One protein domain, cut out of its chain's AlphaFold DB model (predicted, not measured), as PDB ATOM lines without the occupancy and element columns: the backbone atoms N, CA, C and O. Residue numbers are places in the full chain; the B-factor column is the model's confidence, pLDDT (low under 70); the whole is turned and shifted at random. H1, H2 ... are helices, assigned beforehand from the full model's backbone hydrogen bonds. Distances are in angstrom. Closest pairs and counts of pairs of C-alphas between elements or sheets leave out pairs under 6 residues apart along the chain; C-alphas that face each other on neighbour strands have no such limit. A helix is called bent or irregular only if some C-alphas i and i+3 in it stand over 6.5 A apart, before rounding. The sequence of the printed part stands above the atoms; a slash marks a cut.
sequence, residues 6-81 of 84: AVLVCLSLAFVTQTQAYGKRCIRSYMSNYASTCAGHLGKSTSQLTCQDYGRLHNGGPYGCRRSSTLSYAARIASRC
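AT A GLANCE: This is residues 6 to 81 of the 84 residues of a protein of Bugula neritina (UniProt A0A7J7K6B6). A long helix, H1, sticks out as an arm with residues 6 to 26 from a small compact body, in which the rest of H1 packs on H2 and a helical hairpin of H2 and H3 folds back on itself. H2 lies between H1 and H3, and the arm makes most of the length. The printed part has 76 residues with three named helices, in the order H1, H2, H3, and no named strand; the class is all helix. The whole is loose, with a radius of gyration of the C-alphas of 15.6 A, and spans 53 by 24 by 18 A.

IN THESE COORDINATES: H1, the longest helix, has 37 residues, Ala 6 to Leu 42, and measures 50.7 A from C-alpha 6 at (49.582, 30.895, -36.086) to C-alpha 42 at (44.865, 32.687, 14.344). H2 is residues 51 to 66, 15.6 A from first to last C-alpha. H3 is residues 68 to 78, 15.8 A from first to last C-alpha, and ends with C-alpha 78 at (39.069, 40.108, -0.350). The three helices are irregular: C-alphas 33 and 36 of H1 are 7.3 A apart, C-alphas 59 and 62 of H2 are 9.2 A apart, and in H3, only just irregular, C-alphas 69 and 72 are 6.8 A apart. H1 has a kink of 47 degrees near residue 34, and H2 one of 130 degrees near residue 60.

HOW THE PARTS SIT: H1 touches H2 with residues 27 to 42 alone. Their closest C-alphas are those of Cys 38 and Cys 65, 5.4 A apart. The two run the same way at a steep tilt of 68 degrees, only just short of about perpendicular. H2 and H3 form a helical hairpin, running opposite ways at a shallow tilt of 19 degrees. They touch, and their closest C-alphas are those of Gln 52 and Ala 74, 5.0 A apart. H1 and H3 are apart. O i to N i+4 pairs are within hydrogen-bond range in 31 of 33 cases in H1, 7 of 12 in H2 and 5 of 7 in H3.

THE WHOLE: The C-alphas farthest apart are those of Ala 6 and Gly 43, at 53.2 A. Residues 6 to 26 of H1 stand free; without them the body has 55 residues, spans 23 by 20 by 19 A and has a radius of gyration of 9.9 A. The link from H1 to H2 is short, with 8 residues between them, and the link from H2 to H3 is tight, with 1 residue. The printed part has no cut. Its mean pLDDT is 92.8, and no printed residue is under 70.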
ATOM      1  N   ALA A   6      50.339  31.893 -36.842       76.00
ATOM      2  CA  ALA A   6      49.582  30.895 -36.086       76.00
ATOM      3  C   ALA A   6      50.472  30.025 -35.177       76.00
ATOM      4  O   ALA A   6      50.104  29.731 -34.043       76.00
ATOM      5  N   VAL A   7      51.672  29.652 -35.637       78.56
ATOM      6  CA  VAL A   7      52.610  28.826 -34.859       78.56
ATOM      7  C   VAL A   7      53.193  29.628 -33.691       78.56
ATOM      8  O   VAL A   7      53.288  29.112 -32.580       78.56
ATOM      9  N   LEU A   8      53.511  30.910 -33.902       76.25
ATOM     10  CA  LEU A   8      53.968  31.811 -32.835       76.25
ATOM     11  C   LEU A   8      52.893  32.059 -31.762       76.25
ATOM     12  O   LEU A   8      53.207  32.063 -30.568       76.25
ATOM     13  N   VAL A   9      51.629  32.225 -32.159       81.56
ATOM     14  CA  VAL A   9      50.504  32.378 -31.219       81.56
ATOM     15  C   VAL A   9      50.296  31.103 -30.397       81.56
ATOM     16  O   VAL A   9      50.168  31.173 -29.177       81.56
ATOM     17  N   CYS A  10      50.341  29.923 -31.018       78.31
ATOM     18  CA  CYS A  10      50.192  28.662 -30.289       78.31
ATOM     19  C   CYS A  10      51.331  28.425 -29.284       78.31
ATOM     20  O   CYS A  10      51.075  28.025 -28.149       78.31
ATOM     21  N   LEU A  11      52.581  28.709 -29.666       79.00
ATOM     22  CA  LEU A  11      53.743  28.550 -28.782       79.00
ATOM     23  C   LEU A  11      53.709  29.525 -27.597       79.00
ATOM     24  O   LEU A  11      53.976  29.125 -26.463       79.00
ATOM     25  N   SER A  12      53.343  30.786 -27.834       83.19
ATOM     26  CA  SER A  12      53.211  31.779 -26.759       83.19
ATOM     27  C   SER A  12      52.076  31.434 -25.791       83.19
ATOM     28  O   SER A  12      52.267  31.510 -24.576       83.19
ATOM     29  N   LEU A  13      50.930  30.961 -26.290       81.31
ATOM     30  CA  LEU A  13      49.814  30.529 -25.445       81.31
ATOM     31  C   LEU A  13      50.165  29.274 -24.622       81.31
ATOM     32  O   LEU A  13      49.874  29.211 -23.425       81.31
ATOM     33  N   ALA A  14      50.855  28.299 -25.222       83.06
ATOM     34  CA  ALA A  14      51.360  27.115 -24.523       83.06
ATOM     35  C   ALA A  14      52.375  27.484 -23.423       83.06
ATOM     36  O   ALA A  14      52.305  26.976 -22.304       83.06
ATOM     37  N   PHE A  15      53.275  28.429 -23.692       85.31
ATOM     38  CA  PHE A  15      54.223  28.917 -22.693       85.31
ATOM     39  C   PHE A  15      53.525  29.633 -21.522       85.31
ATOM     40  O   PHE A  15      53.797  29.353 -20.351       85.31
ATOM     41  N   VAL A  16      52.573  30.525 -21.810       87.62
ATOM     42  CA  VAL A  16      51.819  31.265 -20.782       87.62
ATOM     43  C   VAL A  16      50.957  30.331 -19.926       87.62
ATOM     44  O   VAL A  16      50.857  30.501 -18.710       87.62
ATOM     45  N   THR A  17      50.343  29.313 -20.525       87.44
ATOM     46  CA  THR A  17      49.541  28.333 -19.776       87.44
ATOM     47  C   THR A  17      50.418  27.429 -18.904       87.44
ATOM     48  O   THR A  17      50.075  27.176 -17.743       87.44
ATOM     49  N   GLN A  18      51.588  27.015 -19.399       87.75
ATOM     50  CA  GLN A  18      52.539  26.205 -18.639       87.75
ATOM     51  C   GLN A  18      53.113  26.959 -17.430       87.75
ATOM     52  O   GLN A  18      53.161  26.416 -16.323       87.75
ATOM     53  N   THR A  19      53.515  28.219 -17.607       85.94
ATOM     54  CA  THR A  19      54.061  29.047 -16.515       85.94
ATOM     55  C   THR A  19      53.021  29.294 -15.420       85.94
ATOM     56  O   THR A  19      53.326  29.129 -14.236       85.94
ATOM     57  N   GLN A  20      51.761  29.559 -15.781       89.88
ATOM     58  CA  GLN A  20      50.660  29.655 -14.816       89.88
ATOM     59  C   GLN A  20      50.428  28.345 -14.051       89.88
ATOM     60  O   GLN A  20      50.176  28.359 -12.843       89.88
ATOM     61  N   ALA A  21      50.506  27.195 -14.726       92.88
ATOM     62  CA  ALA A  21      50.347  25.898 -14.076       92.88
ATOM     63  C   ALA A  21      51.459  25.635 -13.046       92.88
ATOM     64  O   ALA A  21      51.167  25.156 -11.946       92.88
ATOM     65  N   TYR A  22      52.711  25.972 -13.366       94.31
ATOM     66  CA  TYR A  22      53.826  25.874 -12.422       94.31
ATOM     67  C   TYR A  22      53.676  26.837 -11.245       94.31
ATOM     68  O   TYR A  22      53.809  26.409 -10.097       94.31
ATOM     69  N   GLY A  23      53.305  28.095 -11.507       94.44
ATOM     70  CA  GLY A  23      53.026  29.079 -10.461       94.44
ATOM     71  C   GLY A  23      51.974  28.575  -9.471       94.44
ATOM     72  O   GLY A  23      52.218  28.545  -8.266       94.44
ATOM     73  N   LYS A  24      50.845  28.050  -9.968       94.38
ATOM     74  CA  LYS A  24      49.790  27.465  -9.121       94.38
ATOM     75  C   LYS A  24      50.291  26.297  -8.266       94.38
ATOM     76  O   LYS A  24      49.914  26.196  -7.101       94.38
ATOM     77  N   ARG A  25      51.132  25.407  -8.809       96.75
ATOM     78  CA  ARG A  25      51.713  24.287  -8.041       96.75
ATOM     79  C   ARG A  25      52.638  24.784  -6.932       96.75
ATOM     80  O   ARG A  25      52.505  24.319  -5.803       96.75
ATOM     81  N   CYS A  26      53.517  25.735  -7.244       96.75
ATOM     82  CA  CYS A  26      54.427  26.339  -6.274       96.75
ATOM     83  C   CYS A  26      53.649  26.982  -5.118       96.75
ATOM     84  O   CYS A  26      53.885  26.653  -3.959       96.75
ATOM     85  N   ILE A  27      52.643  27.802  -5.439       96.25
ATOM     86  CA  ILE A  27      51.795  28.451  -4.437       96.25
ATOM     87  C   ILE A  27      51.049  27.428  -3.583       96.25
ATOM     88  O   ILE A  27      51.080  27.543  -2.365       96.25
ATOM     89  N   ARG A  28      50.438  26.388  -4.164       96.69
ATOM     90  CA  ARG A  28      49.760  25.348  -3.367       96.69
ATOM     91  C   ARG A  28      50.705  24.629  -2.406       96.69
ATOM     92  O   ARG A  28      50.347  24.446  -1.249       96.69
ATOM     93  N   SER A  29      51.900  24.262  -2.868       97.88
ATOM     94  CA  SER A  29      52.921  23.639  -2.016       97.88
ATOM     95  C   SER A  29      53.338  24.577  -0.881       97.88
ATOM     96  O   SER A  29      53.329  24.198   0.288       97.88
ATOM     97  N   TYR A  30      53.597  25.843  -1.210       97.88
ATOM     98  CA  TYR A  30      53.913  26.879  -0.235       97.88
ATOM     99  C   TYR A  30      52.815  27.034   0.828       97.88
ATOM    100  O   TYR A  30      53.103  26.998   2.023       97.88
ATOM    101  N   MET A  31      51.552  27.148   0.405       97.38
ATOM    102  CA  MET A  31      50.417  27.253   1.321       97.38
ATOM    103  C   MET A  31      50.292  26.005   2.194       97.38
ATOM    104  O   MET A  31      50.096  26.140   3.393       97.38
ATOM    105  N   SER A  32      50.463  24.806   1.634       96.88
ATOM    106  CA  SER A  32      50.418  23.555   2.399       96.88
ATOM    107  C   SER A  32      51.479  23.508   3.501       96.88
ATOM    108  O   SER A  32      51.183  23.083   4.615       96.88
ATOM    109  N   ASN A  33      52.697  23.974   3.215       97.31
ATOM    110  CA  ASN A  33      53.808  23.944   4.168       97.31
ATOM    111  C   ASN A  33      53.648  24.949   5.316       97.31
ATOM    112  O   ASN A  33      54.096  24.683   6.428       97.31
ATOM    113  N   TYR A  34      53.024  26.102   5.059       97.94
ATOM    114  CA  TYR A  34      52.964  27.203   6.029       97.94
ATOM    115  C   TYR A  34      51.551  27.527   6.542       97.94
ATOM    116  O   TYR A  34      51.393  28.401   7.397       97.94
ATOM    117  N   ALA A  35      50.523  26.810   6.077       96.69
ATOM    118  CA  ALA A  35      49.147  26.961   6.549       96.69
ATOM    119  C   ALA A  35      49.041  26.758   8.063       96.69
ATOM    120  O   ALA A  35      48.384  27.547   8.735       96.69
ATOM    121  N   SER A  36      49.715  25.747   8.617       96.94
ATOM    122  CA  SER A  36      49.698  25.455  10.057       96.94
ATOM    123  C   SER A  36      50.240  26.612  10.896       96.94
ATOM    124  O   SER A  36      49.669  26.928  11.936       96.94
ATOM    125  N   THR A  37      51.277  27.309  10.424       95.81
ATOM    126  CA  THR A  37      51.834  28.496  11.091       95.81
ATOM    127  C   THR A  37      50.811  29.625  11.174       95.81
ATOM    128  O   THR A  37      50.644  30.251  12.222       95.81
ATOM    129  N   CYS A  38      50.112  29.888  10.068       96.06
ATOM    130  CA  CYS A  38      49.046  30.884  10.037       96.06
ATOM    131  C   CYS A  38      47.867  30.463  10.928       96.06
ATOM    132  O   CYS A  38      47.402  31.253  11.746       96.06
ATOM    133  N   ALA A  39      47.432  29.208  10.814       97.31
ATOM    134  CA  ALA A  39      46.316  28.645  11.563       97.31
ATOM    135  C   ALA A  39      46.565  28.694  13.077       97.31
ATOM    136  O   ALA A  39      45.732  29.219  13.813       97.31
ATOM    137  N   GLY A  40      47.751  28.273  13.529       97.12
ATOM    138  CA  GLY A  40      48.150  28.331  14.934       97.12
ATOM    139  C   GLY A  40      48.177  29.757  15.487       97.12
ATOM    140  O   GLY A  40      47.706  29.990  16.595       97.12
ATOM    141  N   HIS A  41      48.644  30.737  14.704       96.06
ATOM    142  CA  HIS A  41      48.591  32.139  15.127       96.06
ATOM    143  C   HIS A  41      47.156  32.669  15.260       96.06
ATOM    144  O   HIS A  41      46.880  33.467  16.152       96.06
ATOM    145  N   LEU A  42      46.258  32.242  14.371       95.44
ATOM    146  CA  LEU A  42      44.865  32.687  14.344       95.44
ATOM    147  C   LEU A  42      43.946  31.879  15.272       95.44
ATOM    148  O   LEU A  42      42.760  32.188  15.344       95.44
ATOM    149  N   GLY A  43      44.453  30.837  15.944       97.00
ATOM    150  CA  GLY A  43      43.629  29.924  16.740       97.00
ATOM    151  C   GLY A  43      42.627  29.123  15.899       97.00
ATOM    152  O   GLY A  43      41.538  28.809  16.370       97.00
ATOM    153  N   LYS A  44      42.972  28.827  14.640       95.94
ATOM    154  CA  LYS A  44      42.135  28.098  13.675       95.94
ATOM    155  C   LYS A  44      42.739  26.732  13.351       95.94
ATOM    156  O   LYS A  44      43.943  26.523  13.487       95.94
ATOM    157  N   SER A  45      41.922  25.825  12.823       96.75
ATOM    158  CA  SER A  45      42.420  24.692  12.033       96.75
ATOM    159  C   SER A  45      42.762  25.133  10.602       96.75
ATOM    160  O   SER A  45      42.286  26.162  10.118       96.75
ATOM    161  N   THR A  46      43.590  24.361   9.894       95.00
ATOM    162  CA  THR A  46      43.997  24.689   8.516       95.00
ATOM    163  C   THR A  46      42.829  24.703   7.530       95.00
ATOM    164  O   THR A  46      42.862  25.472   6.576       95.00
ATOM    165  N   SER A  47      41.776  23.916   7.773       94.38
ATOM    166  CA  SER A  47      40.552  23.902   6.958       94.38
ATOM    167  C   SER A  47      39.673  25.143   7.148       94.38
ATOM    168  O   SER A  47      38.818  25.416   6.312       94.38
ATOM    169  N   GLN A  48      39.883  25.906   8.224       95.56
ATOM    170  CA  GLN A  48      39.169  27.154   8.509       95.56
ATOM    171  C   GLN A  48      39.898  28.398   7.974       95.56
ATOM    172  O   GLN A  48      39.437  29.524   8.192       95.56
ATOM    173  N   LEU A  49      41.051  28.228   7.318       94.56
ATOM    174  CA  LEU A  49      41.767  29.341   6.703       94.56
ATOM    175  C   LEU A  49      40.987  29.881   5.509       94.56
ATOM    176  O   LEU A  49      40.555  29.140   4.628       94.56
ATOM    177  N   THR A  50      40.836  31.199   5.473       94.12
ATOM    178  CA  THR A  50      40.155  31.888   4.379       94.12
ATOM    179  C   THR A  50      41.132  32.249   3.263       94.12
ATOM    180  O   THR A  50      42.355  32.225   3.422       94.12
ATOM    181  N   CYS A  51      40.605  32.661   2.111       93.62
ATOM    182  CA  CYS A  51      41.435  33.213   1.042       93.62
ATOM    183  C   CYS A  51      42.209  34.467   1.493       93.62
ATOM    184  O   CYS A  51      43.353  34.654   1.084       93.62
ATOM    185  N   GLN A  52      41.654  35.284   2.394       94.94
ATOM    186  CA  GLN A  52      42.375  36.407   2.993       94.94
ATOM    187  C   GLN A  52      43.555  35.921   3.841       94.94
ATOM    188  O   GLN A  52      44.637  36.498   3.740       94.94
ATOM    189  N   ASP A  53      43.387  34.844   4.616       95.81
ATOM    190  CA  ASP A  53      44.471  34.246   5.403       95.81
ATOM    191  C   ASP A  53      45.611  33.763   4.483       95.81
ATOM    192  O   ASP A  53      46.778  34.113   4.690       95.81
ATOM    193  N   TYR A  54      45.281  33.063   3.392       95.81
ATOM    194  CA  TYR A  54      46.263  32.669   2.371       95.81
ATOM    195  C   TYR A  54      46.873  33.860   1.622       95.81
ATOM    196  O   TYR A  54      48.054  33.834   1.276       95.81
ATOM    197  N   GLY A  55      46.116  34.939   1.422       96.00
ATOM    198  CA  GLY A  55      46.620  36.195   0.876       96.00
ATOM    199  C   GLY A  55      47.685  36.827   1.760       96.00
ATOM    200  O   GLY A  55      48.735  37.248   1.272       96.00
ATOM    201  N   ARG A  56      47.454  36.839   3.078       97.50
ATOM    202  CA  ARG A  56      48.452  37.302   4.049       97.50
ATOM    203  C   ARG A  56      49.690  36.417   4.028       97.50
ATOM    204  O   ARG A  56      50.797  36.950   4.063       97.50
ATOM    205  N   LEU A  57      49.515  35.099   3.934       97.06
ATOM    206  CA  LEU A  57      50.613  34.134   3.842       97.06
ATOM    207  C   LEU A  57      51.453  34.343   2.571       97.06
ATOM    208  O   LEU A  57      52.679  34.378   2.637       97.06
ATOM    209  N   HIS A  58      50.808  34.570   1.424       96.62
ATOM    210  CA  HIS A  58      51.495  34.851   0.163       96.62
ATOM    211  C   HIS A  58      52.291  36.160   0.210       96.62
ATOM    212  O   HIS A  58      53.439  36.207  -0.222       96.62
ATOM    213  N   ASN A  59      51.692  37.223   0.751       97.88
ATOM    214  CA  ASN A  59      52.299  38.550   0.774       97.88
ATOM    215  C   ASN A  59      53.393  38.700   1.840       97.88
ATOM    216  O   ASN A  59      54.398  39.364   1.607       97.88
ATOM    217  N   GLY A  60      53.197  38.108   3.017       97.12
ATOM    218  CA  GLY A  60      54.071  38.313   4.169       97.12
ATOM    219  C   GLY A  60      55.035  37.175   4.463       97.12
ATOM    220  O   GLY A  60      55.741  37.251   5.471       97.12
ATOM    221  N   GLY A  61      55.066  36.132   3.637       96.69
ATOM    222  CA  GLY A  61      55.882  34.951   3.875       96.69
ATOM    223  C   GLY A  61      55.281  34.012   4.940       96.69
ATOM    224  O   GLY A  61      54.129  34.195   5.336       96.69
ATOM    225  N   PRO A  62      56.064  33.063   5.500       96.88
ATOM    226  CA  PRO A  62      55.568  32.027   6.423       96.88
ATOM    227  C   PRO A  62      54.847  32.552   7.672       96.88
ATOM    228  O   PRO A  62      54.033  31.861   8.276       96.88
ATOM    229  N   TYR A  63      55.145  33.794   8.058       96.44
ATOM    230  CA  TYR A  63      54.569  34.484   9.210       96.44
ATOM    231  C   TYR A  63      53.656  35.646   8.806       96.44
ATOM    232  O   TYR A  63      53.367  36.519   9.623       96.44
ATOM    233  N   GLY A  64      53.199  35.695   7.554       97.50
ATOM    234  CA  GLY A  64      52.424  36.812   7.024       97.50
ATOM    235  C   GLY A  64      51.142  37.104   7.805       97.50
ATOM    236  O   GLY A  64      50.794  38.270   7.991       97.50
ATOM    237  N   CYS A  65      50.506  36.079   8.373       96.25
ATOM    238  CA  CYS A  65      49.316  36.227   9.218       96.25
ATOM    239  C   CYS A  65      49.587  36.938  10.558       96.25
ATOM    240  O   CYS A  65      48.659  37.480  11.148       96.25
ATOM    241  N   ARG A  66      50.851  37.000  11.005       96.88
ATOM    242  CA  ARG A  66      51.284  37.726  12.216       96.88
ATOM    243  C   ARG A  66      51.583  39.199  11.959       96.88
ATOM    244  O   ARG A  66      51.682  39.988  12.890       96.88
ATOM    245  N   ARG A  67      51.793  39.568  10.697       97.12
ATOM    246  CA  ARG A  67      52.289  40.892  10.312       97.12
ATOM    247  C   ARG A  67      51.118  41.803   9.977       97.12
ATOM    248  O   ARG A  67      50.330  41.482   9.092       97.12
ATOM    249  N   SER A  68      51.014  42.950  10.640       97.12
ATOM    250  CA  SER A  68      50.007  43.970  10.304       97.12
ATOM    251  C   SER A  68      50.190  44.521   8.884       97.12
ATOM    252  O   SER A  68      49.209  44.867   8.232       97.12
ATOM    253  N   SER A  69      51.420  44.507   8.356       97.50
ATOM    254  CA  SER A  69      51.741  44.955   6.993       97.50
ATOM    255  C   SER A  69      51.009  44.191   5.883       97.50
ATOM    256  O   SER A  69      50.875  44.714   4.782       97.50
ATOM    257  N   THR A  70      50.494  42.987   6.155       97.69
ATOM    258  CA  THR A  70      49.763  42.180   5.165       97.69
ATOM    259  C   THR A  70      48.257  42.453   5.145       97.69
ATOM    260  O   THR A  70      47.559  41.964   4.255       97.69
ATOM    261  N   LEU A  71      47.731  43.229   6.101       95.69
ATOM    262  CA  LEU A  71      46.294  43.501   6.222       95.69
ATOM    263  C   LEU A  71      45.750  44.275   5.017       95.69
ATOM    264  O   LEU A  71      44.691  43.936   4.496       95.69
ATOM    265  N   SER A  72      46.491  45.276   4.534       95.50
ATOM    266  CA  SER A  72      46.088  46.074   3.370       95.50
ATOM    267  C   SER A  72      46.037  45.229   2.095       95.50
ATOM    268  O   SER A  72      45.096  45.343   1.311       95.50
ATOM    269  N   TYR A  73      47.008  44.331   1.909       94.69
ATOM    270  CA  TYR A  73      47.000  43.380   0.803       94.69
ATOM    271  C   TYR A  73      45.794  42.435   0.889       94.69
ATOM    272  O   TYR A  73      45.066  42.281  -0.089       94.69
ATOM    273  N   ALA A  74      45.533  41.861   2.066       94.06
ATOM    274  CA  ALA A  74      44.396  40.970   2.286       94.06
ATOM    275  C   ALA A  74      43.049  41.656   2.010       94.06
ATOM    276  O   ALA A  74      42.193  41.079   1.343       94.06
ATOM    277  N   ALA A  75      42.885  42.904   2.457       92.44
ATOM    278  CA  ALA A  75      41.693  43.702   2.186       92.44
ATOM    279  C   ALA A  75      41.503  43.959   0.682       92.44
ATOM    280  O   ALA A  75      40.398  43.810   0.166       92.44
ATOM    281  N   ARG A  76      42.586  44.270  -0.046       92.12
ATOM    282  CA  ARG A  76      42.540  44.491  -1.502       92.12
ATOM    283  C   ARG A  76      42.088  43.259  -2.278       92.12
ATOM    284  O   ARG A  76      41.384  43.404  -3.273       92.12
ATOM    285  N   ILE A  77      42.508  42.066  -1.857       93.00
ATOM    286  CA  ILE A  77      42.153  40.825  -2.557       93.00
ATOM    287  C   ILE A  77      40.843  40.205  -2.060       93.00
ATOM    288  O   ILE A  77      40.337  39.290  -2.703       93.00
ATOM    289  N   ALA A  78      40.272  40.685  -0.951       88.56
ATOM    290  CA  ALA A  78      39.069  40.108  -0.350       88.56
ATOM    291  C   ALA A  78      37.884  40.057  -1.329       88.56
ATOM    292  O   ALA A  78      37.155  39.070  -1.354       88.56
ATOM    293  N   SER A  79      37.737  41.061  -2.198       86.25
ATOM    294  CA  SER A  79      36.707  41.086  -3.251       86.25
ATOM    295  C   SER A  79      36.899  40.016  -4.333       86.25
ATOM    296  O   SER A  79      35.965  39.691  -5.058       86.25
ATOM    297  N   ARG A  80      38.105  39.452  -4.453       85.19
ATOM    298  CA  ARG A  80      38.446  38.379  -5.398       85.19
ATOM    299  C   ARG A  80      38.344  36.991  -4.770       85.19
ATOM    300  O   ARG A  80      38.305  36.007  -5.496       85.19
ATOM    301  N   CYS A  81      38.263  36.912  -3.443       79.88
ATOM    302  CA  CYS A  81      38.201  35.666  -2.683       79.88
ATOM    303  C   CYS A  81      36.855  34.922  -2.767       79.88
ATOM    304  O   CYS A  81      36.754  33.817  -2.243       79.88
TER     305      CYS A  81